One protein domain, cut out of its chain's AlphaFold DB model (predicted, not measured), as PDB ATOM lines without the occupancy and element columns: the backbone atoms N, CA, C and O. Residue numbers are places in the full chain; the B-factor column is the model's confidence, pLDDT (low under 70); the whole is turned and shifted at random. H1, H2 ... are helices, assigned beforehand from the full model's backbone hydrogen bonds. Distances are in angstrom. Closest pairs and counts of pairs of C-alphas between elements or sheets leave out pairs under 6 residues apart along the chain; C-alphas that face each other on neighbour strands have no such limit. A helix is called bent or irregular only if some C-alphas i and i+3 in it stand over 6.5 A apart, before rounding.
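Overview. This is residues 2 to 16, 32 to 74 and 81 to 171 of the 374 residues of an uncharacterized protein of Micromonospora sp. B006 (UniProt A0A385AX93). The long helix H2 has H3b beside it, H3a crossing its far end and H4a its beginning; H1 packs on H4a, and residues 162 to 171 stick out. Printed are 149 residues with four named helices, H1 to H4: all helix. The whole is loose, radius of gyration of the C-alphas 20.9 A, spanning 63 by 43 by 23 A.

Along the chain. Find H1, residues 2 to 16, from C-alpha 2 at (8.891, -56.847, -41.286); H2, 34 to 72, spans 56.3 A. By hydrogen bonds H3 and H4 are each one helix, but bent: H3a, 81 to 101, and H3b, 104 to 127, with C-alphas 101 and 104 7.8 A apart; H4a, 139 to 155, and H4b, 158 to 170, with C-alphas 155 and 158 7.0 A apart. H4b ends at (-11.762, -50.428, -48.825).

Arrangement. H2 touches H3b, opposite ways at a shallow tilt of 13 degrees, closest C-alphas Ala 35 and Ala 125, 5.2 A. In H1, H2, H3a, H3b, H4a and H4b every O i to N i+4 pair is within hydrogen-bond range.

Size, cuts and confidence. Across the first cut, with 15 residues not printed, C-alphas 16 and 32 are 9.3 A apart; across the second, with 6 not printed, C-alphas 74 and 81 are 14.8 A apart. The link H3 to H4 is long; 22 printed residues have pLDDT under 70, among them residues 132 to 139.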
ATOM      1  N   MET A   2      10.286 -56.412 -41.521       46.44
ATOM      2  CA  MET A   2       8.891 -56.847 -41.286       46.44
ATOM      3  C   MET A   2       8.694 -58.368 -41.198       46.44
ATOM      4  O   MET A   2       7.982 -58.825 -40.317       46.44
ATOM      5  N   ALA A   3       9.354 -59.159 -42.048       48.72
ATOM      6  CA  ALA A   3       9.274 -60.623 -41.972       48.72
ATOM      7  C   ALA A   3       9.859 -61.179 -40.662       48.72
ATOM      8  O   ALA A   3       9.299 -62.092 -40.076       48.72
ATOM      9  N   VAL A   4      10.943 -60.578 -40.158       56.72
ATOM     10  CA  VAL A   4      11.567 -60.968 -38.883       56.72
ATOM     11  C   VAL A   4      10.662 -60.599 -37.706       56.72
ATOM     12  O   VAL A   4      10.453 -61.426 -36.829       56.72
ATOM     13  N   ALA A   5      10.064 -59.404 -37.728       58.03
ATOM     14  CA  ALA A   5       9.064 -58.979 -36.748       58.03
ATOM     15  C   ALA A   5       7.814 -59.878 -36.764       58.03
ATOM     16  O   ALA A   5       7.300 -60.236 -35.711       58.03
ATOM     17  N   TYR A   6       7.363 -60.288 -37.952       64.12
ATOM     18  CA  TYR A   6       6.242 -61.211 -38.134       64.12
ATOM     19  C   TYR A   6       6.557 -62.607 -37.581       64.12
ATOM     20  O   TYR A   6       5.759 -63.166 -36.835       64.12
ATOM     21  N   CYS A   7       7.731 -63.158 -37.900       66.88
ATOM     22  CA  CYS A   7       8.179 -64.446 -37.372       66.88
ATOM     23  C   CYS A   7       8.382 -64.406 -35.852       66.88
ATOM     24  O   CYS A   7       7.995 -65.352 -35.178       66.88
ATOM     25  N   ALA A   8       8.936 -63.316 -35.315       65.44
ATOM     26  CA  ALA A   8       9.112 -63.118 -33.877       65.44
ATOM     27  C   ALA A   8       7.767 -63.012 -33.139       65.44
ATOM     28  O   ALA A   8       7.572 -63.696 -32.140       65.44
ATOM     29  N   GLY A   9       6.820 -62.227 -33.668       65.88
ATOM     30  CA  GLY A   9       5.476 -62.098 -33.101       65.88
ATOM     31  C   GLY A   9       4.666 -63.397 -33.170       65.88
ATOM     32  O   GLY A   9       3.982 -63.743 -32.211       65.88
ATOM     33  N   LEU A  10       4.781 -64.153 -34.269       69.88
ATOM     34  CA  LEU A  10       4.150 -65.470 -34.401       69.88
ATOM     35  C   LEU A  10       4.773 -66.492 -33.441       69.88
ATOM     36  O   LEU A  10       4.039 -67.239 -32.803       69.88
ATOM     37  N   LEU A  11       6.105 -66.507 -33.323       71.25
ATOM     38  CA  LEU A  11       6.813 -67.376 -32.386       71.25
ATOM     39  C   LEU A  11       6.368 -67.086 -30.952       71.25
ATOM     40  O   LEU A  11       5.984 -68.016 -30.257       71.25
ATOM     41  N   TYR A  12       6.335 -65.811 -30.552       68.75
ATOM     42  CA  TYR A  12       5.830 -65.403 -29.243       68.75
ATOM     43  C   TYR A  12       4.382 -65.850 -29.025       68.75
ATOM     44  O   TYR A  12       4.088 -66.487 -28.021       68.75
ATOM     45  N   TRP A  13       3.483 -65.582 -29.979       69.19
ATOM     46  CA  TRP A  13       2.070 -65.948 -29.863       69.19
ATOM     47  C   TRP A  13       1.866 -67.460 -29.699       69.19
ATOM     48  O   TRP A  13       1.035 -67.892 -28.902       69.19
ATOM     49  N   VAL A  14       2.635 -68.273 -30.429       72.50
ATOM     50  CA  VAL A  14       2.604 -69.737 -30.297       72.50
ATOM     51  C   VAL A  14       3.204 -70.174 -28.958       72.50
ATOM     52  O   VAL A  14       2.593 -70.983 -28.268       72.50
ATOM     53  N   SER A  15       4.358 -69.629 -28.567       68.38
ATOM     54  CA  SER A  15       5.023 -69.934 -27.294       68.38
ATOM     55  C   SER A  15       4.145 -69.612 -26.083       68.38
ATOM     56  O   SER A  15       3.975 -70.469 -25.225       68.38
ATOM     57  N   ASP A  16       3.520 -68.435 -26.060       68.31
ATOM     58  CA  ASP A  16       2.610 -67.977 -25.002       68.31
ATOM     59  C   ASP A  16       1.364 -68.873 -24.894       68.31
ATOM     60  O   ASP A  16       0.954 -69.278 -23.808       68.31
ATOM     61  N   PRO A  32      11.622 -67.507 -24.941       68.06
ATOM     62  CA  PRO A  32      11.808 -66.969 -26.284       68.06
ATOM     63  C   PRO A  32      13.302 -66.786 -26.602       68.06
ATOM     64  O   PRO A  32      14.094 -66.476 -25.700       68.06
ATOM     65  N   PRO A  33      13.728 -66.938 -27.873       79.06
ATOM     66  CA  PRO A  33      15.103 -66.663 -28.274       79.06
ATOM     67  C   PRO A  33      15.538 -65.258 -27.851       79.06
ATOM     68  O   PRO A  33      14.753 -64.313 -27.913       79.06
ATOM     69  N   LEU A  34      16.806 -65.093 -27.463       80.06
ATOM     70  CA  LEU A  34      17.326 -63.813 -26.959       80.06
ATOM     71  C   LEU A  34      17.110 -62.657 -27.955       80.06
ATOM     72  O   LEU A  34      16.779 -61.545 -27.556       80.06
ATOM     73  N   ALA A  35      17.209 -62.934 -29.257       78.25
ATOM     74  CA  ALA A  35      16.924 -61.959 -30.307       78.25
ATOM     75  C   ALA A  35      15.463 -61.469 -30.314       78.25
ATOM     76  O   ALA A  35      15.222 -60.304 -30.618       78.25
ATOM     77  N   VAL A  36      14.500 -62.335 -29.973       76.25
ATOM     78  CA  VAL A  36      13.075 -61.972 -29.884       76.25
ATOM     79  C   VAL A  36      12.845 -61.071 -28.677       76.25
ATOM     80  O   VAL A  36      12.314 -59.983 -28.847       76.25
ATOM     81  N   PHE A  37      13.387 -61.438 -27.515       81.88
ATOM     82  CA  PHE A  37      13.321 -60.622 -26.296       81.88
ATOM     83  C   PHE A  37      13.823 -59.181 -26.513       81.88
ATOM     84  O   PHE A  37      13.150 -58.203 -26.180       81.88
ATOM     85  N   TRP A  38      15.005 -59.025 -27.122       83.06
ATOM     86  CA  TRP A  38      15.559 -57.699 -27.410       83.06
ATOM     87  C   TRP A  38      14.775 -56.950 -28.495       83.06
ATOM     88  O   TRP A  38      14.726 -55.718 -28.465       83.06
ATOM     89  N   ALA A  39      14.130 -57.659 -29.429       81.88
ATOM     90  CA  ALA A  39      13.231 -57.054 -30.409       81.88
ATOM     91  C   ALA A  39      11.937 -56.532 -29.760       81.88
ATOM     92  O   ALA A  39      11.510 -55.423 -30.094       81.88
ATOM     93  N   GLY A  40      11.360 -57.267 -28.803       80.75
ATOM     94  CA  GLY A  40      10.247 -56.812 -27.971       80.75
ATOM     95  C   GLY A  40      10.591 -55.532 -27.220       80.75
ATOM     96  O   GLY A  40       9.893 -54.523 -27.345       80.75
ATOM     97  N   LEU A  41      11.738 -55.515 -26.531       85.25
ATOM     98  CA  LEU A  41      12.221 -54.321 -25.832       85.25
ATOM     99  C   LEU A  41      12.395 -53.124 -26.782       85.25
ATOM    100  O   LEU A  41      11.904 -52.030 -26.497       85.25
ATOM    101  N   ALA A  42      13.053 -53.330 -27.929       87.25
ATOM    102  CA  ALA A  42      13.238 -52.287 -28.936       87.25
ATOM    103  C   ALA A  42      11.895 -51.748 -29.456       87.25
ATOM    104  O   ALA A  42      11.744 -50.541 -29.647       87.25
ATOM    105  N   CYS A  43      10.906 -52.625 -29.653       84.88
ATOM    106  CA  CYS A  43       9.563 -52.245 -30.076       84.88
ATOM    107  C   CYS A  43       8.876 -51.364 -29.025       84.88
ATOM    108  O   CYS A  43       8.431 -50.260 -29.346       84.88
ATOM    109  N   ALA A  44       8.847 -51.804 -27.765       86.56
ATOM    110  CA  ALA A  44       8.218 -51.061 -26.677       86.56
ATOM    111  C   ALA A  44       8.869 -49.682 -26.470       86.56
ATOM    112  O   ALA A  44       8.176 -48.662 -26.441       86.56
ATOM    113  N   VAL A  45      10.204 -49.628 -26.398       89.50
ATOM    114  CA  VAL A  45      10.950 -48.371 -26.228       89.50
ATOM    115  C   VAL A  45      10.783 -47.459 -27.448       89.50
ATOM    116  O   VAL A  45      10.569 -46.255 -27.292       89.50
ATOM    117  N   GLY A  46      10.809 -48.015 -28.662       90.19
ATOM    118  CA  GLY A  46      10.560 -47.273 -29.899       90.19
ATOM    119  C   GLY A  46       9.162 -46.648 -29.941       90.19
ATOM    120  O   GLY A  46       9.022 -45.472 -30.278       90.19
ATOM    121  N   LEU A  47       8.128 -47.386 -29.525       89.00
ATOM    122  CA  LEU A  47       6.750 -46.885 -29.446       89.00
ATOM    123  C   LEU A  47       6.577 -45.797 -28.382       89.00
ATOM    124  O   LEU A  47       5.882 -44.811 -28.626       89.00
ATOM    125  N   LEU A  48       7.230 -45.928 -27.226       91.94
ATOM    126  CA  LEU A  48       7.240 -44.875 -26.207       91.94
ATOM    127  C   LEU A  48       7.925 -43.604 -26.723       91.94
ATOM    128  O   LEU A  48       7.404 -42.500 -26.538       91.94
ATOM    129  N   ALA A  49       9.048 -43.743 -27.430       94.81
ATOM    130  CA  ALA A  49       9.716 -42.618 -28.076       94.81
ATOM    131  C   ALA A  49       8.840 -41.975 -29.166       94.81
ATOM    132  O   ALA A  49       8.781 -40.746 -29.260       94.81
ATOM    133  N   LEU A  50       8.102 -42.779 -29.940       93.38
ATOM    134  CA  LEU A  50       7.131 -42.290 -30.919       93.38
ATOM    135  C   LEU A  50       5.996 -41.516 -30.244       93.38
ATOM    136  O   LEU A  50       5.644 -40.429 -30.697       93.38
ATOM    137  N   LEU A  51       5.446 -42.026 -29.141       95.38
ATOM    138  CA  LEU A  51       4.425 -41.323 -28.365       95.38
ATOM    139  C   LEU A  51       4.955 -39.978 -27.848       95.38
ATOM    140  O   LEU A  51       4.294 -38.950 -28.012       95.38
ATOM    141  N   GLY A  52       6.173 -39.956 -27.300       97.62
ATOM    142  CA  GLY A  52       6.848 -38.723 -26.888       97.62
ATOM    143  C   GLY A  52       7.026 -37.732 -28.045       97.62
ATOM    144  O   GLY A  52       6.763 -36.535 -27.890       97.62
ATOM    145  N   LEU A  53       7.393 -38.222 -29.233       96.69
ATOM    146  CA  LEU A  53       7.481 -37.421 -30.454       96.69
ATOM    147  C   LEU A  53       6.120 -36.839 -30.855       96.69
ATOM    148  O   LEU A  53       6.038 -35.652 -31.172       96.69
ATOM    149  N   LEU A  54       5.051 -37.636 -30.823       95.31
ATOM    150  CA  LEU A  54       3.695 -37.192 -31.155       95.31
ATOM    151  C   LEU A  54       3.200 -36.121 -30.177       95.31
ATOM    152  O   LEU A  54       2.668 -35.096 -30.609       95.31
ATOM    153  N   ILE A  55       3.453 -36.292 -28.876       97.62
ATOM    154  CA  ILE A  55       3.173 -35.269 -27.856       97.62
ATOM    155  C   ILE A  55       3.964 -33.993 -28.168       97.62
ATOM    156  O   ILE A  55       3.403 -32.894 -28.186       97.62
ATOM    157  N   ARG A  56       5.260 -34.116 -28.481       97.56
ATOM    158  CA  ARG A  56       6.112 -32.977 -28.849       97.56
ATOM    159  C   ARG A  56       5.582 -32.241 -30.080       97.56
ATOM    160  O   ARG A  56       5.551 -31.008 -30.072       97.56
ATOM    161  N   VAL A  57       5.153 -32.975 -31.107       97.00
ATOM    162  CA  VAL A  57       4.525 -32.446 -32.326       97.00
ATOM    163  C   VAL A  57       3.227 -31.710 -31.995       97.00
ATOM    164  O   VAL A  57       3.057 -30.574 -32.433       97.00
ATOM    165  N   ALA A  58       2.352 -32.296 -31.175       96.88
ATOM    166  CA  ALA A  58       1.092 -31.677 -30.766       96.88
ATOM    167  C   ALA A  58       1.315 -30.369 -29.990       96.88
ATOM    168  O   ALA A  58       0.678 -29.352 -30.279       96.88
ATOM    169  N   VAL A  59       2.277 -30.351 -29.059       98.25
ATOM    170  CA  VAL A  59       2.661 -29.141 -28.313       98.25
ATOM    171  C   VAL A  59       3.217 -28.066 -29.250       98.25
ATOM    172  O   VAL A  59       2.858 -26.894 -29.120       98.25
ATOM    173  N   LEU A  60       4.080 -28.435 -30.203       97.94
ATOM    174  CA  LEU A  60       4.615 -27.497 -31.196       97.94
ATOM    175  C   LEU A  60       3.512 -26.925 -32.087       97.94
ATOM    176  O   LEU A  60       3.441 -25.708 -32.243       97.94
ATOM    177  N   LEU A  61       2.626 -27.775 -32.609       97.75
ATOM    178  CA  LEU A  61       1.492 -27.357 -33.427       97.75
ATOM    179  C   LEU A  61       0.588 -26.393 -32.657       97.75
ATOM    180  O   LEU A  61       0.218 -25.344 -33.179       97.75
ATOM    181  N   HIS A  62       0.281 -26.708 -31.398       97.94
ATOM    182  CA  HIS A  62      -0.524 -25.843 -30.545       97.94
ATOM    183  C   HIS A  62       0.136 -24.471 -30.340       97.94
ATOM    184  O   HIS A  62      -0.529 -23.444 -30.481       97.94
ATOM    185  N   ARG A  63       1.445 -24.435 -30.050       98.38
ATOM    186  CA  ARG A  63       2.205 -23.183 -29.888       98.38
ATOM    187  C   ARG A  63       2.220 -22.356 -31.176       98.38
ATOM    188  O   ARG A  63       1.906 -21.171 -31.127       98.38
ATOM    189  N   LEU A  64       2.523 -22.978 -32.316       98.25
ATOM    190  CA  LEU A  64       2.525 -22.315 -33.624       98.25
ATOM    191  C   LEU A  64       1.136 -21.774 -33.972       98.25
ATOM    192  O   LEU A  64       1.013 -20.614 -34.357       98.25
ATOM    193  N   ARG A  65       0.080 -22.560 -33.739       98.12
ATOM    194  CA  ARG A  65      -1.308 -22.135 -33.958       98.12
ATOM    195  C   ARG A  65      -1.669 -20.920 -33.117       98.12
ATOM    196  O   ARG A  65      -2.298 -20.005 -33.632       98.12
ATOM    197  N   ARG A  66      -1.254 -20.872 -31.844       97.94
ATOM    198  CA  ARG A  66      -1.480 -19.693 -30.990       97.94
ATOM    199  C   ARG A  66      -0.792 -18.442 -31.540       97.94
ATOM    200  O   ARG A  66      -1.407 -17.381 -31.527       97.94
ATOM    201  N   VAL A  67       0.440 -18.571 -32.034       97.81
ATOM    202  CA  VAL A  67       1.187 -17.454 -32.637       97.81
ATOM    203  C   VAL A  67       0.511 -16.968 -33.921       97.81
ATOM    204  O   VAL A  67       0.275 -15.771 -34.064       97.81
ATOM    205  N   GLU A  68       0.156 -17.875 -34.831       97.38
ATOM    206  CA  GLU A  68      -0.510 -17.506 -36.089       97.38
ATOM    207  C   GLU A  68      -1.907 -16.927 -35.849       97.38
ATOM    208  O   GLU A  68      -2.288 -15.949 -36.490       97.38
ATOM    209  N   TYR A  69      -2.654 -17.466 -34.882       97.44
ATOM    210  CA  TYR A  69      -3.951 -16.919 -34.499       97.44
ATOM    211  C   TYR A  69      -3.824 -15.485 -33.982       97.44
ATOM    212  O   TYR A  69      -4.525 -14.607 -34.475       97.44
ATOM    213  N   ALA A  70      -2.889 -15.229 -33.061       97.00
ATOM    214  CA  ALA A  70      -2.654 -13.890 -32.520       97.00
ATOM    215  C   ALA A  70      -2.275 -12.872 -33.609       97.00
ATOM    216  O   ALA A  70      -2.743 -11.737 -33.566       97.00
ATOM    217  N   ARG A  71      -1.479 -13.283 -34.608       95.62
ATOM    218  CA  ARG A  71      -1.136 -12.445 -35.773       95.62
ATOM    219  C   ARG A  71      -2.360 -12.121 -36.623       95.62
ATOM    220  O   ARG A  71      -2.563 -10.966 -36.980       95.62
ATOM    221  N   LEU A  72      -3.175 -13.129 -36.930       94.75
ATOM    222  CA  LEU A  72      -4.392 -12.956 -37.727       94.75
ATOM    223  C   LEU A  72      -5.433 -12.087 -37.011       94.75
ATOM    224  O   LEU A  72      -6.118 -11.310 -37.665       94.75
ATOM    225  N   THR A  73      -5.528 -12.171 -35.680       95.69
ATOM    226  CA  THR A  73      -6.489 -11.393 -34.884       95.69
ATOM    227  C   THR A  73      -5.947 -10.066 -34.358       95.69
ATOM    228  O   THR A  73      -6.586  -9.449 -33.511       95.69
ATOM    229  N   ALA A  74      -4.779  -9.617 -34.824       93.88
ATOM    230  CA  ALA A  74      -4.191  -8.353 -34.385       93.88
ATOM    231  C   ALA A  74      -5.035  -7.129 -34.796       93.88
ATOM    232  O   ALA A  74      -4.948  -6.079 -34.162       93.88
ATOM    233  N   HIS A  81     -17.319 -13.737 -36.547       93.31
ATOM    234  CA  HIS A  81     -17.163 -14.668 -37.664       93.31
ATOM    235  C   HIS A  81     -15.726 -14.690 -38.184       93.31
ATOM    236  O   HIS A  81     -15.109 -15.753 -38.237       93.31
ATOM    237  N   ASP A  82     -15.138 -13.519 -38.444       94.81
ATOM    238  CA  ASP A  82     -13.749 -13.431 -38.906       94.81
ATOM    239  C   ASP A  82     -12.792 -14.055 -37.884       94.81
ATOM    240  O   ASP A  82     -11.896 -14.810 -38.248       94.81
ATOM    241  N   ARG A  83     -13.013 -13.829 -36.581       95.19
ATOM    242  CA  ARG A  83     -12.203 -14.451 -35.517       95.19
ATOM    243  C   ARG A  83     -12.322 -15.972 -35.495       95.19
ATOM    244  O   ARG A  83     -11.339 -16.640 -35.160       95.19
ATOM    245  N   ARG A  84     -13.490 -16.537 -35.823       94.94
ATOM    246  CA  ARG A  84     -13.658 -17.987 -36.004       94.94
ATOM    247  C   ARG A  84     -12.857 -18.456 -37.215       94.94
ATOM    248  O   ARG A  84     -12.078 -19.395 -37.091       94.94
ATOM    249  N   ARG A  85     -12.957 -17.754 -38.343       95.69
ATOM    250  CA  ARG A  85     -12.233 -18.090 -39.578       95.69
ATOM    251  C   ARG A  85     -10.720 -17.965 -39.425       95.69
ATOM    252  O   ARG A  85      -9.993 -18.863 -39.838       95.69
ATOM    253  N   CYS A  86     -10.224 -16.964 -38.701       96.44
ATOM    254  CA  CYS A  86      -8.812 -16.861 -38.328       96.44
ATOM    255  C   CYS A  86      -8.317 -18.095 -37.556       96.44
ATOM    256  O   CYS A  86      -7.159 -18.481 -37.708       96.44
ATOM    257  N   ARG A  87      -9.167 -18.741 -36.742       96.00
ATOM    258  CA  ARG A  87      -8.803 -19.973 -36.022       96.00
ATOM    259  C   ARG A  87      -8.581 -21.128 -36.994       96.00
ATOM    260  O   ARG A  87      -7.582 -21.839 -36.858       96.00
ATOM    261  N   ASP A  88      -9.444 -21.265 -37.994       96.00
ATOM    262  CA  ASP A  88      -9.296 -22.275 -39.044       96.00
ATOM    263  C   ASP A  88      -7.995 -22.031 -39.825       96.00
ATOM    264  O   ASP A  88      -7.117 -22.895 -39.853       96.00
ATOM    265  N   VAL A  89      -7.796 -20.810 -40.335       97.25
ATOM    266  CA  VAL A  89      -6.595 -20.419 -41.098       97.25
ATOM    267  C   VAL A  89      -5.314 -20.610 -40.285       97.25
ATOM    268  O   VAL A  89      -4.327 -21.139 -40.797       97.25
ATOM    269  N   SER A  90      -5.325 -20.255 -38.994       97.88
ATOM    270  CA  SER A  90      -4.165 -20.435 -38.111       97.88
ATOM    271  C   SER A  90      -3.732 -21.896 -37.984       97.88
ATOM    272  O   SER A  90      -2.547 -22.162 -37.797       97.88
ATOM    273  N   THR A  91      -4.661 -22.848 -38.115       97.31
ATOM    274  CA  THR A  91      -4.350 -24.283 -38.061       97.31
ATOM    275  C   THR A  91      -3.565 -24.710 -39.298       97.31
ATOM    276  O   THR A  91      -2.529 -25.361 -39.161       97.31
ATOM    277  N   TYR A  92      -3.990 -24.278 -40.490       97.50
ATOM    278  CA  TYR A  92      -3.277 -24.559 -41.740       97.50
ATOM    279  C   TYR A  92      -1.905 -23.881 -41.784       97.50
ATOM    280  O   TYR A  92      -0.920 -24.524 -42.142       97.50
ATOM    281  N   ARG A  93      -1.804 -22.624 -41.329       98.00
ATOM    282  CA  ARG A  93      -0.515 -21.917 -41.235       98.00
ATOM    283  C   ARG A  93       0.441 -22.548 -40.232       98.00
ATOM    284  O   ARG A  93       1.631 -22.704 -40.501       98.00
ATOM    285  N   ALA A  94      -0.074 -22.978 -39.083       98.00
ATOM    286  CA  ALA A  94       0.726 -23.699 -38.102       98.00
ATOM    287  C   ALA A  94       1.212 -25.049 -38.639       98.00
ATOM    288  O   ALA A  94       2.368 -25.407 -38.410       98.00
ATOM    289  N   LEU A  95       0.364 -25.771 -39.379       96.75
ATOM    290  CA  LEU A  95       0.747 -27.016 -40.039       96.75
ATOM    291  C   LEU A  95       1.826 -26.769 -41.102       96.75
ATOM    292  O   LEU A  95       2.819 -27.493 -41.123       96.75
ATOM    293  N   HIS A  96       1.694 -25.714 -41.913       95.50
ATOM    294  CA  HIS A  96       2.712 -25.320 -42.889       95.50
ATOM    295  C   HIS A  96       4.079 -25.102 -42.254       95.50
ATOM    296  O   HIS A  96       5.086 -25.655 -42.707       95.50
ATOM    297  N   ARG A  97       4.113 -24.352 -41.152       95.94
ATOM    298  CA  ARG A  97       5.348 -24.097 -40.411       95.94
ATOM    299  C   ARG A  97       5.893 -25.352 -39.746       95.94
ATOM    300  O   ARG A  97       7.085 -25.621 -39.853       95.94
ATOM    301  N   LEU A  98       5.042 -26.168 -39.124       96.12
ATOM    302  CA  LEU A  98       5.449 -27.435 -38.514       96.12
ATOM    303  C   LEU A  98       6.120 -28.360 -39.543       96.12
ATOM    304  O   LEU A  98       7.221 -28.860 -39.296       96.12
ATOM    305  N   VAL A  99       5.484 -28.564 -40.699       92.25
ATOM    306  CA  VAL A  99       6.021 -29.446 -41.742       92.25
ATOM    307  C   VAL A  99       7.282 -28.838 -42.359       92.25
ATOM    308  O   VAL A  99       8.321 -29.496 -42.416       92.25
ATOM    309  N   GLY A 100       7.248 -27.558 -42.732       89.25
ATOM    310  CA  GLY A 100       8.366 -26.902 -43.406       89.25
ATOM    311  C   GLY A 100       9.598 -26.654 -42.526       89.25
ATOM    312  O   GLY A 100      10.731 -26.699 -43.018       89.25
ATOM    313  N   GLU A 101       9.420 -26.346 -41.243       91.81
ATOM    314  CA  GLU A 101      10.507 -25.934 -40.340       91.81
ATOM    315  C   GLU A 101      10.985 -27.064 -39.420       91.81
ATOM    316  O   GLU A 101      12.111 -27.001 -38.915       91.81
ATOM    317  N   HIS A 102      10.160 -28.085 -39.152       93.25
ATOM    318  CA  HIS A 102      10.446 -29.055 -38.085       93.25
ATOM    319  C   HIS A 102      10.361 -30.526 -38.497       93.25
ATOM    320  O   HIS A 102      11.106 -31.318 -37.919       93.25
ATOM    321  N   ALA A 103       9.526 -30.911 -39.470       89.94
ATOM    322  CA  ALA A 103       9.262 -32.328 -39.756       89.94
ATOM    323  C   ALA A 103      10.526 -33.144 -40.065       89.94
ATOM    324  O   ALA A 103      10.729 -34.187 -39.450       89.94
ATOM    325  N   VAL A 104      11.414 -32.651 -40.940       88.50
ATOM    326  CA  VAL A 104      12.654 -33.370 -41.305       88.50
ATOM    327  C   VAL A 104      13.547 -33.607 -40.086       88.50
ATOM    328  O   VAL A 104      14.045 -34.711 -39.895       88.50
ATOM    329  N   ARG A 105      13.715 -32.599 -39.223       91.81
ATOM    330  CA  ARG A 105      14.531 -32.726 -38.008       91.81
ATOM    331  C   ARG A 105      13.901 -33.696 -37.012       91.81
ATOM    332  O   ARG A 105      14.600 -34.531 -36.462       91.81
ATOM    333  N   LEU A 106      12.593 -33.587 -36.788       94.12
ATOM    334  CA  LEU A 106      11.855 -34.466 -35.879       94.12
ATOM    335  C   LEU A 106      11.922 -35.931 -36.333       94.12
ATOM    336  O   LEU A 106      12.238 -36.803 -35.527       94.12
ATOM    337  N   MET A 107      11.707 -36.176 -37.627       91.00
ATOM    338  CA  MET A 107      11.833 -37.502 -38.230       91.00
ATOM    339  C   MET A 107      13.273 -38.019 -38.155       91.00
ATOM    340  O   MET A 107      13.488 -39.163 -37.778       91.00
ATOM    341  N   GLY A 108      14.261 -37.170 -38.454       91.50
ATOM    342  CA  GLY A 108      15.679 -37.519 -38.375       91.50
ATOM    343  C   GLY A 108      16.125 -37.887 -36.959       91.50
ATOM    344  O   GLY A 108      16.798 -38.896 -36.779       91.50
ATOM    345  N   CYS A 109      15.702 -37.129 -35.941       95.38
ATOM    346  CA  CYS A 109      15.986 -37.449 -34.539       95.38
ATOM    347  C   CYS A 109      15.364 -38.785 -34.121       95.38
ATOM    348  O   CYS A 109      16.026 -39.585 -33.467       95.38
ATOM    349  N   TYR A 110      14.114 -39.037 -34.512       95.06
ATOM    350  CA  TYR A 110      13.447 -40.303 -34.216       95.06
ATOM    351  C   TYR A 110      14.109 -41.481 -34.941       95.06
ATOM    352  O   TYR A 110      14.383 -42.504 -34.322       95.06
ATOM    353  N   ALA A 111      14.454 -41.321 -36.221       92.50
ATOM    354  CA  ALA A 111      15.170 -42.336 -36.988       92.50
ATOM    355  C   ALA A 111      16.552 -42.643 -36.388       92.50
ATOM    356  O   ALA A 111      16.905 -43.813 -36.255       92.50
ATOM    357  N   ALA A 112      17.305 -41.619 -35.972       95.69
ATOM    358  CA  ALA A 112      18.594 -41.789 -35.304       95.69
ATOM    359  C   ALA A 112      18.451 -42.508 -33.953       95.69
ATOM    360  O   ALA A 112      19.211 -43.430 -33.671       95.69
ATOM    361  N   PHE A 113      17.448 -42.137 -33.151       96.06
ATOM    362  CA  PHE A 113      17.133 -42.826 -31.898       96.06
ATOM    363  C   PHE A 113      16.821 -44.308 -32.134       96.06
ATOM    364  O   PHE A 113      17.421 -45.169 -31.495       96.06
ATOM    365  N   CYS A 114      15.939 -44.615 -33.091       92.38
ATOM    366  CA  CYS A 114      15.599 -45.989 -33.448       92.38
ATOM    367  C   CYS A 114      16.814 -46.771 -33.957       92.38
ATOM    368  O   CYS A 114      16.977 -47.929 -33.589       92.38
ATOM    369  N   ALA A 115      17.679 -46.154 -34.768       92.75
ATOM    370  CA  ALA A 115      18.895 -46.797 -35.257       92.75
ATOM    371  C   ALA A 115      19.830 -47.178 -34.101       92.75
ATOM    372  O   ALA A 115      20.233 -48.333 -34.009       92.75
ATOM    373  N   VAL A 116      20.101 -46.247 -33.179       95.69
ATOM    374  CA  VAL A 116      20.923 -46.508 -31.984       95.69
ATOM    375  C   VAL A 116      20.299 -47.598 -31.116       95.69
ATOM    376  O   VAL A 116      20.991 -48.539 -30.735       95.69
ATOM    377  N   LEU A 117      18.996 -47.507 -30.840       92.56
ATOM    378  CA  LEU A 117      18.266 -48.497 -30.047       92.56
ATOM    379  C   LEU A 117      18.387 -49.901 -30.652       92.56
ATOM    380  O   LEU A 117      18.751 -50.841 -29.951       92.56
ATOM    381  N   VAL A 118      18.137 -50.036 -31.956       89.12
ATOM    382  CA  VAL A 118      18.251 -51.318 -32.662       89.12
ATOM    383  C   VAL A 118      19.687 -51.837 -32.621       89.12
ATOM    384  O   VAL A 118      19.885 -53.010 -32.324       89.12
ATOM    385  N   THR A 119      20.694 -50.989 -32.849       91.19
ATOM    386  CA  THR A 119      22.106 -51.393 -32.763       91.19
ATOM    387  C   THR A 119      22.468 -51.912 -31.370       91.19
ATOM    388  O   THR A 119      23.106 -52.960 -31.269       91.19
ATOM    389  N   LEU A 120      22.027 -51.236 -30.306       90.50
ATOM    390  CA  LEU A 120      22.263 -51.669 -28.925       90.50
ATOM    391  C   LEU A 120      21.565 -53.000 -28.618       90.50
ATOM    392  O   LEU A 120      22.191 -53.904 -28.071       90.50
ATOM    393  N   CYS A 121      20.302 -53.152 -29.020       87.12
ATOM    394  CA  CYS A 121      19.555 -54.400 -28.855       87.12
ATOM    395  C   CYS A 121      20.189 -55.563 -29.634       87.12
ATOM    396  O   CYS A 121      20.263 -56.676 -29.119       87.12
ATOM    397  N   CYS A 122      20.698 -55.317 -30.846       87.25
ATOM    398  CA  CYS A 122      21.444 -56.318 -31.608       87.25
ATOM    399  C   CYS A 122      22.761 -56.700 -30.920       87.25
ATOM    400  O   CYS A 122      23.056 -57.886 -30.812       87.25
ATOM    401  N   ALA A 123      23.532 -55.728 -30.425       88.06
ATOM    402  CA  ALA A 123      24.771 -55.998 -29.693       88.06
ATOM    403  C   ALA A 123      24.507 -56.812 -28.414       88.06
ATOM    404  O   ALA A 123      25.202 -57.791 -28.146       88.06
ATOM    405  N   ALA A 124      23.451 -56.468 -27.673       85.81
ATOM    406  CA  ALA A 124      23.035 -57.203 -26.487       85.81
ATOM    407  C   ALA A 124      22.570 -58.631 -26.825       85.81
ATOM    408  O   ALA A 124      22.954 -59.579 -26.145       85.81
ATOM    409  N   ALA A 125      21.833 -58.822 -27.924       85.44
ATOM    410  CA  ALA A 125      21.458 -60.156 -28.391       85.44
ATOM    411  C   ALA A 125      22.677 -61.016 -28.771       85.44
ATOM    412  O   ALA A 125      22.676 -62.218 -28.518       85.44
ATOM    413  N   LEU A 126      23.718 -60.407 -29.350       87.75
ATOM    414  CA  LEU A 126      24.958 -61.094 -29.726       87.75
ATOM    415  C   LEU A 126      25.868 -61.406 -28.531       87.75
ATOM    416  O   LEU A 126      26.659 -62.339 -28.614       87.75
ATOM    417  N   SER A 127      25.749 -60.666 -27.424       86.94
ATOM    418  CA  SER A 127      26.516 -60.936 -26.199       86.94
ATOM    419  C   SER A 127      26.142 -62.261 -25.523       86.94
ATOM    420  O   SER A 127      26.919 -62.790 -24.737       86.94
ATOM    421  N   GLY A 128      24.955 -62.806 -25.819       80.44
ATOM    422  CA  GLY A 128      24.440 -64.025 -25.192       80.44
ATOM    423  C   GLY A 128      23.936 -63.830 -23.757       80.44
ATOM    424  O   GLY A 128      23.326 -64.742 -23.200       80.44
ATOM    425  N   GLU A 129      24.127 -62.648 -23.169       78.00
ATOM    426  CA  GLU A 129      23.675 -62.347 -21.817       78.00
ATOM    427  C   GLU A 129      22.181 -62.009 -21.802       78.00
ATOM    428  O   GLU A 129      21.702 -61.112 -22.506       78.00
ATOM    429  N   ARG A 130      21.424 -62.716 -20.956       74.31
ATOM    430  CA  ARG A 130      20.044 -62.349 -20.637       74.31
ATOM    431  C   ARG A 130      20.016 -61.638 -19.282       74.31
ATOM    432  O   ARG A 130      20.522 -62.203 -18.313       74.31
ATOM    433  N   PRO A 131      19.385 -60.453 -19.175       70.69
ATOM    434  CA  PRO A 131      19.131 -59.826 -17.878       70.69
ATOM    435  C   PRO A 131      18.425 -60.821 -16.946       70.69
ATOM    436  O   PRO A 131      17.524 -61.526 -17.393       70.69
ATOM    437  N   SER A 132      18.803 -60.912 -15.671       63.16
ATOM    438  CA  SER A 132      18.150 -61.837 -14.735       63.16
ATOM    439  C   SER A 132      17.057 -61.103 -13.952       63.16
ATOM    440  O   SER A 132      17.350 -60.106 -13.289       63.16
ATOM    441  N   PRO A 133      15.794 -61.564 -13.964       60.19
ATOM    442  CA  PRO A 133      14.718 -60.907 -13.217       60.19
ATOM    443  C   PRO A 133      14.918 -60.977 -11.691       60.19
ATOM    444  O   PRO A 133      14.274 -60.227 -10.963       60.19
ATOM    445  N   LEU A 134      15.839 -61.829 -11.220       59.09
ATOM    446  CA  LEU A 134      16.216 -62.018  -9.812       59.09
ATOM    447  C   LEU A 134      17.366 -61.099  -9.354       59.09
ATOM    448  O   LEU A 134      17.897 -61.266  -8.259       59.09
ATOM    449  N   SER A 135      17.792 -60.148 -10.188       57.62
ATOM    450  CA  SER A 135      18.853 -59.209  -9.819       57.62
ATOM    451  C   SER A 135      18.387 -58.223  -8.735       57.62
ATOM    452  O   SER A 135      17.304 -57.651  -8.866       57.62
ATOM    453  N   PRO A 136      19.220 -57.920  -7.717       55.69
ATOM    454  CA  PRO A 136      18.860 -57.027  -6.604       55.69
ATOM    455  C   PRO A 136      18.485 -55.596  -7.012       55.69
ATOM    456  O   PRO A 136      17.965 -54.826  -6.214       55.69
ATOM    457  N   SER A 137      18.807 -55.207  -8.245       62.19
ATOM    458  CA  SER A 137      18.830 -53.811  -8.685       62.19
ATOM    459  C   SER A 137      17.528 -53.308  -9.328       62.19
ATOM    460  O   SER A 137      17.466 -52.144  -9.714       62.19
ATOM    461  N   GLY A 138      16.473 -54.130  -9.428       65.31
ATOM    462  CA  GLY A 138      15.105 -53.737  -9.827       65.31
ATOM    463  C   GLY A 138      14.907 -53.291 -11.290       65.31
ATOM    464  O   GLY A 138      13.863 -53.552 -11.888       65.31
ATOM    465  N   TRP A 139      15.913 -52.683 -11.925       69.38
ATOM    466  CA  TRP A 139      15.861 -52.252 -13.327       69.38
ATOM    467  C   TRP A 139      15.797 -53.434 -14.305       69.38
ATOM    468  O   TRP A 139      15.180 -53.316 -15.360       69.38
ATOM    469  N   GLN A 140      16.366 -54.592 -13.950       74.62
ATOM    470  CA  GLN A 140      16.294 -55.803 -14.780       74.62
ATOM    471  C   GLN A 140      14.867 -56.369 -14.834       74.62
ATOM    472  O   GLN A 140      14.425 -56.805 -15.896       74.62
ATOM    473  N   THR A 141      14.108 -56.274 -13.739       75.12
ATOM    474  CA  THR A 141      12.676 -56.608 -13.698       75.12
ATOM    475  C   THR A 141      11.864 -55.682 -14.607       75.12
ATOM    476  O   THR A 141      11.003 -56.145 -15.351       75.12
ATOM    477  N   ALA A 142      12.177 -54.381 -14.615       75.69
ATOM    478  CA  ALA A 142      11.529 -53.425 -15.513       75.69
ATOM    479  C   ALA A 142      11.827 -53.717 -16.997       75.69
ATOM    480  O   ALA A 142      10.933 -53.577 -17.836       75.69
ATOM    481  N   ILE A 143      13.048 -54.154 -17.332       78.19
ATOM    482  CA  ILE A 143      13.408 -54.565 -18.700       78.19
ATOM    483  C   ILE A 143      12.588 -55.776 -19.140       78.19
ATOM    484  O   ILE A 143      12.029 -55.738 -20.233       78.19
ATOM    485  N   HIS A 144      12.480 -56.807 -18.299       76.25
ATOM    486  CA  HIS A 144      11.667 -57.993 -18.595       76.25
ATOM    487  C   HIS A 144      10.209 -57.635 -18.854       76.25
ATOM    488  O   HIS A 144       9.693 -57.917 -19.930       76.25
ATOM    489  N   TRP A 145       9.593 -56.892 -17.936       78.81
ATOM    490  CA  TRP A 145       8.211 -56.436 -18.085       78.81
ATOM    491  C   TRP A 145       7.989 -55.604 -19.360       78.81
ATOM    492  O   TRP A 145       6.948 -55.688 -20.016       78.81
ATOM    493  N   THR A 146       8.974 -54.783 -19.736       79.44
ATOM    494  CA  THR A 146       8.904 -53.965 -20.955       79.44
ATOM    495  C   THR A 146       9.045 -54.819 -22.214       79.44
ATOM    496  O   THR A 146       8.320 -54.591 -23.183       79.44
ATOM    497  N   ALA A 147       9.949 -55.801 -22.201       76.00
ATOM    498  CA  ALA A 147      10.150 -56.733 -23.302       76.00
ATOM    499  C   ALA A 147       8.903 -57.596 -23.539       76.00
ATOM    500  O   ALA A 147       8.426 -57.639 -24.667       76.00
ATOM    501  N   GLU A 148       8.300 -58.155 -22.484       77.38
ATOM    502  CA  GLU A 148       7.058 -58.943 -22.560       77.38
ATOM    503  C   GLU A 148       5.902 -58.148 -23.184       77.38
ATOM    504  O   GLU A 148       5.208 -58.620 -24.086       77.38
ATOM    505  N   ARG A 149       5.707 -56.888 -22.766       79.62
ATOM    506  CA  ARG A 149       4.688 -56.011 -23.378       79.62
ATOM    507  C   ARG A 149       5.006 -55.689 -24.831       79.62
ATOM    508  O   ARG A 149       4.091 -55.580 -25.645       79.62
ATOM    509  N   GLY A 150       6.284 -55.504 -25.146       75.94
ATOM    510  CA  GLY A 150       6.755 -55.297 -26.508       75.94
ATOM    511  C   GLY A 150       6.470 -56.496 -27.404       75.94
ATOM    512  O   GLY A 150       5.933 -56.318 -28.495       75.94
ATOM    513  N   ASP A 151       6.744 -57.703 -26.916       73.69
ATOM    514  CA  ASP A 151       6.468 -58.959 -27.611       73.69
ATOM    515  C   ASP A 151       4.963 -59.172 -27.821       73.69
ATOM    516  O   ASP A 151       4.533 -59.493 -28.931       73.69
ATOM    517  N   ALA A 152       4.138 -58.877 -26.812       76.38
ATOM    518  CA  ALA A 152       2.682 -58.920 -26.943       76.38
ATOM    519  C   ALA A 152       2.167 -57.958 -28.030       76.38
ATOM    520  O   ALA A 152       1.314 -58.329 -28.839       76.38
ATOM    521  N   ILE A 153       2.699 -56.730 -28.097       79.06
ATOM    522  CA  ILE A 153       2.359 -55.763 -29.156       79.06
ATOM    523  C   ILE A 153       2.826 -56.273 -30.524       79.06
ATOM    524  O   ILE A 153       2.083 -56.184 -31.506       79.06
ATOM    525  N   LEU A 154       4.036 -56.831 -30.594       73.69
ATOM    526  CA  LEU A 154       4.600 -57.391 -31.818       73.69
ATOM    527  C   LEU A 154       3.757 -58.566 -32.341       73.69
ATOM    528  O   LEU A 154       3.549 -58.677 -33.549       73.69
ATOM    529  N   GLY A 155       3.202 -59.384 -31.443       70.12
ATOM    530  CA  GLY A 155       2.278 -60.474 -31.763       70.12
ATOM    531  C   GLY A 155       0.984 -60.022 -32.452       70.12
ATOM    532  O   GLY A 155       0.435 -60.763 -33.265       70.12
ATOM    533  N   TRP A 156       0.522 -58.787 -32.213       79.75
ATOM    534  CA  TRP A 156      -0.646 -58.207 -32.896       79.75
ATOM    535  C   TRP A 156      -0.319 -57.549 -34.243       79.75
ATOM    536  O   TRP A 156      -1.234 -57.250 -35.017       79.75
ATOM    537  N   LEU A 157       0.962 -57.348 -34.562       74.88
ATOM    538  CA  LEU A 157       1.396 -56.704 -35.803       74.88
ATOM    539  C   LEU A 157       0.801 -57.354 -37.072       74.88
ATOM    540  O   LEU A 157       0.335 -56.601 -37.926       74.88
ATOM    541  N   PRO A 158       0.725 -58.696 -37.217       70.62
ATOM    542  CA  PRO A 158       0.056 -59.345 -38.350       70.62
ATOM    543  C   PRO A 158      -1.393 -58.889 -38.553       70.62
ATOM    544  O   PRO A 158      -1.802 -58.584 -39.672       70.62
ATOM    545  N   VAL A 159      -2.157 -58.799 -37.461       80.25
ATOM    546  CA  VAL A 159      -3.574 -58.414 -37.479       80.25
ATOM    547  C   VAL A 159      -3.715 -56.941 -37.842       80.25
ATOM    548  O   VAL A 159      -4.529 -56.598 -38.698       80.25
ATOM    549  N   VAL A 160      -2.885 -56.076 -37.253       80.69
ATOM    550  CA  VAL A 160      -2.852 -54.642 -37.582       80.69
ATOM    551  C   VAL A 160      -2.496 -54.433 -39.054       80.69
ATOM    552  O   VAL A 160      -3.144 -53.642 -39.735       80.69
ATOM    553  N   MET A 161      -1.512 -55.170 -39.572       75.81
ATOM    554  CA  MET A 161      -1.114 -55.102 -40.978       75.81
ATOM    555  C   MET A 161      -2.214 -55.604 -41.918       75.81
ATOM    556  O   MET A 161      -2.477 -54.961 -42.933       75.81
ATOM    557  N   ALA A 162      -2.892 -56.704 -41.579       80.56
ATOM    558  CA  ALA A 162      -4.024 -57.212 -42.351       80.56
ATOM    559  C   ALA A 162      -5.200 -56.220 -42.351       80.56
ATOM    560  O   ALA A 162      -5.770 -55.932 -43.405       80.56
ATOM    561  N   ALA A 163      -5.516 -55.634 -41.194       83.06
ATOM    562  CA  ALA A 163      -6.544 -54.608 -41.060       83.06
ATOM    563  C   ALA A 163      -6.191 -53.345 -41.859       83.06
ATOM    564  O   ALA A 163      -7.045 -52.811 -42.565       83.06
ATOM    565  N   LEU A 164      -4.932 -52.896 -41.811       78.00
ATOM    566  CA  LEU A 164      -4.456 -51.760 -42.597       78.00
ATOM    567  C   LEU A 164      -4.514 -52.056 -44.100       78.00
ATOM    568  O   LEU A 164      -4.977 -51.211 -44.861       78.00
ATOM    569  N   GLY A 165      -4.109 -53.252 -44.532       76.75
ATOM    570  CA  GLY A 165      -4.225 -53.692 -45.924       76.75
ATOM    571  C   GLY A 165      -5.678 -53.704 -46.405       76.75
ATOM    572  O   GLY A 165      -5.984 -53.186 -47.481       76.75
ATOM    573  N   LEU A 166      -6.597 -54.198 -45.572       82.50
ATOM    574  CA  LEU A 166      -8.031 -54.166 -45.851       82.50
ATOM    575  C   LEU A 166      -8.574 -52.731 -45.899       82.50
ATOM    576  O   LEU A 166      -9.411 -52.420 -46.744       82.50
ATOM    577  N   LEU A 167      -8.097 -51.846 -45.023       76.56
ATOM    578  CA  LEU A 167      -8.499 -50.441 -44.994       76.56
ATOM    579  C   LEU A 167      -8.000 -49.688 -46.234       76.56
ATOM    580  O   LEU A 167      -8.754 -48.931 -46.835       76.56
ATOM    581  N   VAL A 168      -6.764 -49.940 -46.674       76.94
ATOM    582  CA  VAL A 168      -6.231 -49.427 -47.947       76.94
ATOM    583  C   VAL A 168      -7.069 -49.932 -49.125       76.94
ATOM    584  O   VAL A 168      -7.353 -49.173 -50.051       76.94
ATOM    585  N   TYR A 169      -7.503 -51.192 -49.084       74.19
ATOM    586  CA  TYR A 169      -8.368 -51.759 -50.115       74.19
ATOM    587  C   TYR A 169      -9.760 -51.104 -50.131       74.19
ATOM    588  O   TYR A 169     -10.264 -50.750 -51.195       74.19
ATOM    589  N   ARG A 170     -10.370 -50.897 -48.958       81.31
ATOM    590  CA  ARG A 170     -11.762 -50.428 -48.825       81.31
ATOM    591  C   ARG A 170     -11.939 -48.912 -48.811       81.31
ATOM    592  O   ARG A 170     -13.043 -48.443 -49.069       81.31
ATOM    593  N   THR A 171     -10.911 -48.141 -48.469       77.50
ATOM    594  CA  THR A 171     -11.050 -46.708 -48.189       77.50
ATOM    595  C   THR A 171     -10.165 -45.864 -49.097       77.50
ATOM    596  O   THR A 171      -8.942 -45.824 -48.963       77.50
TER     597      THR A 171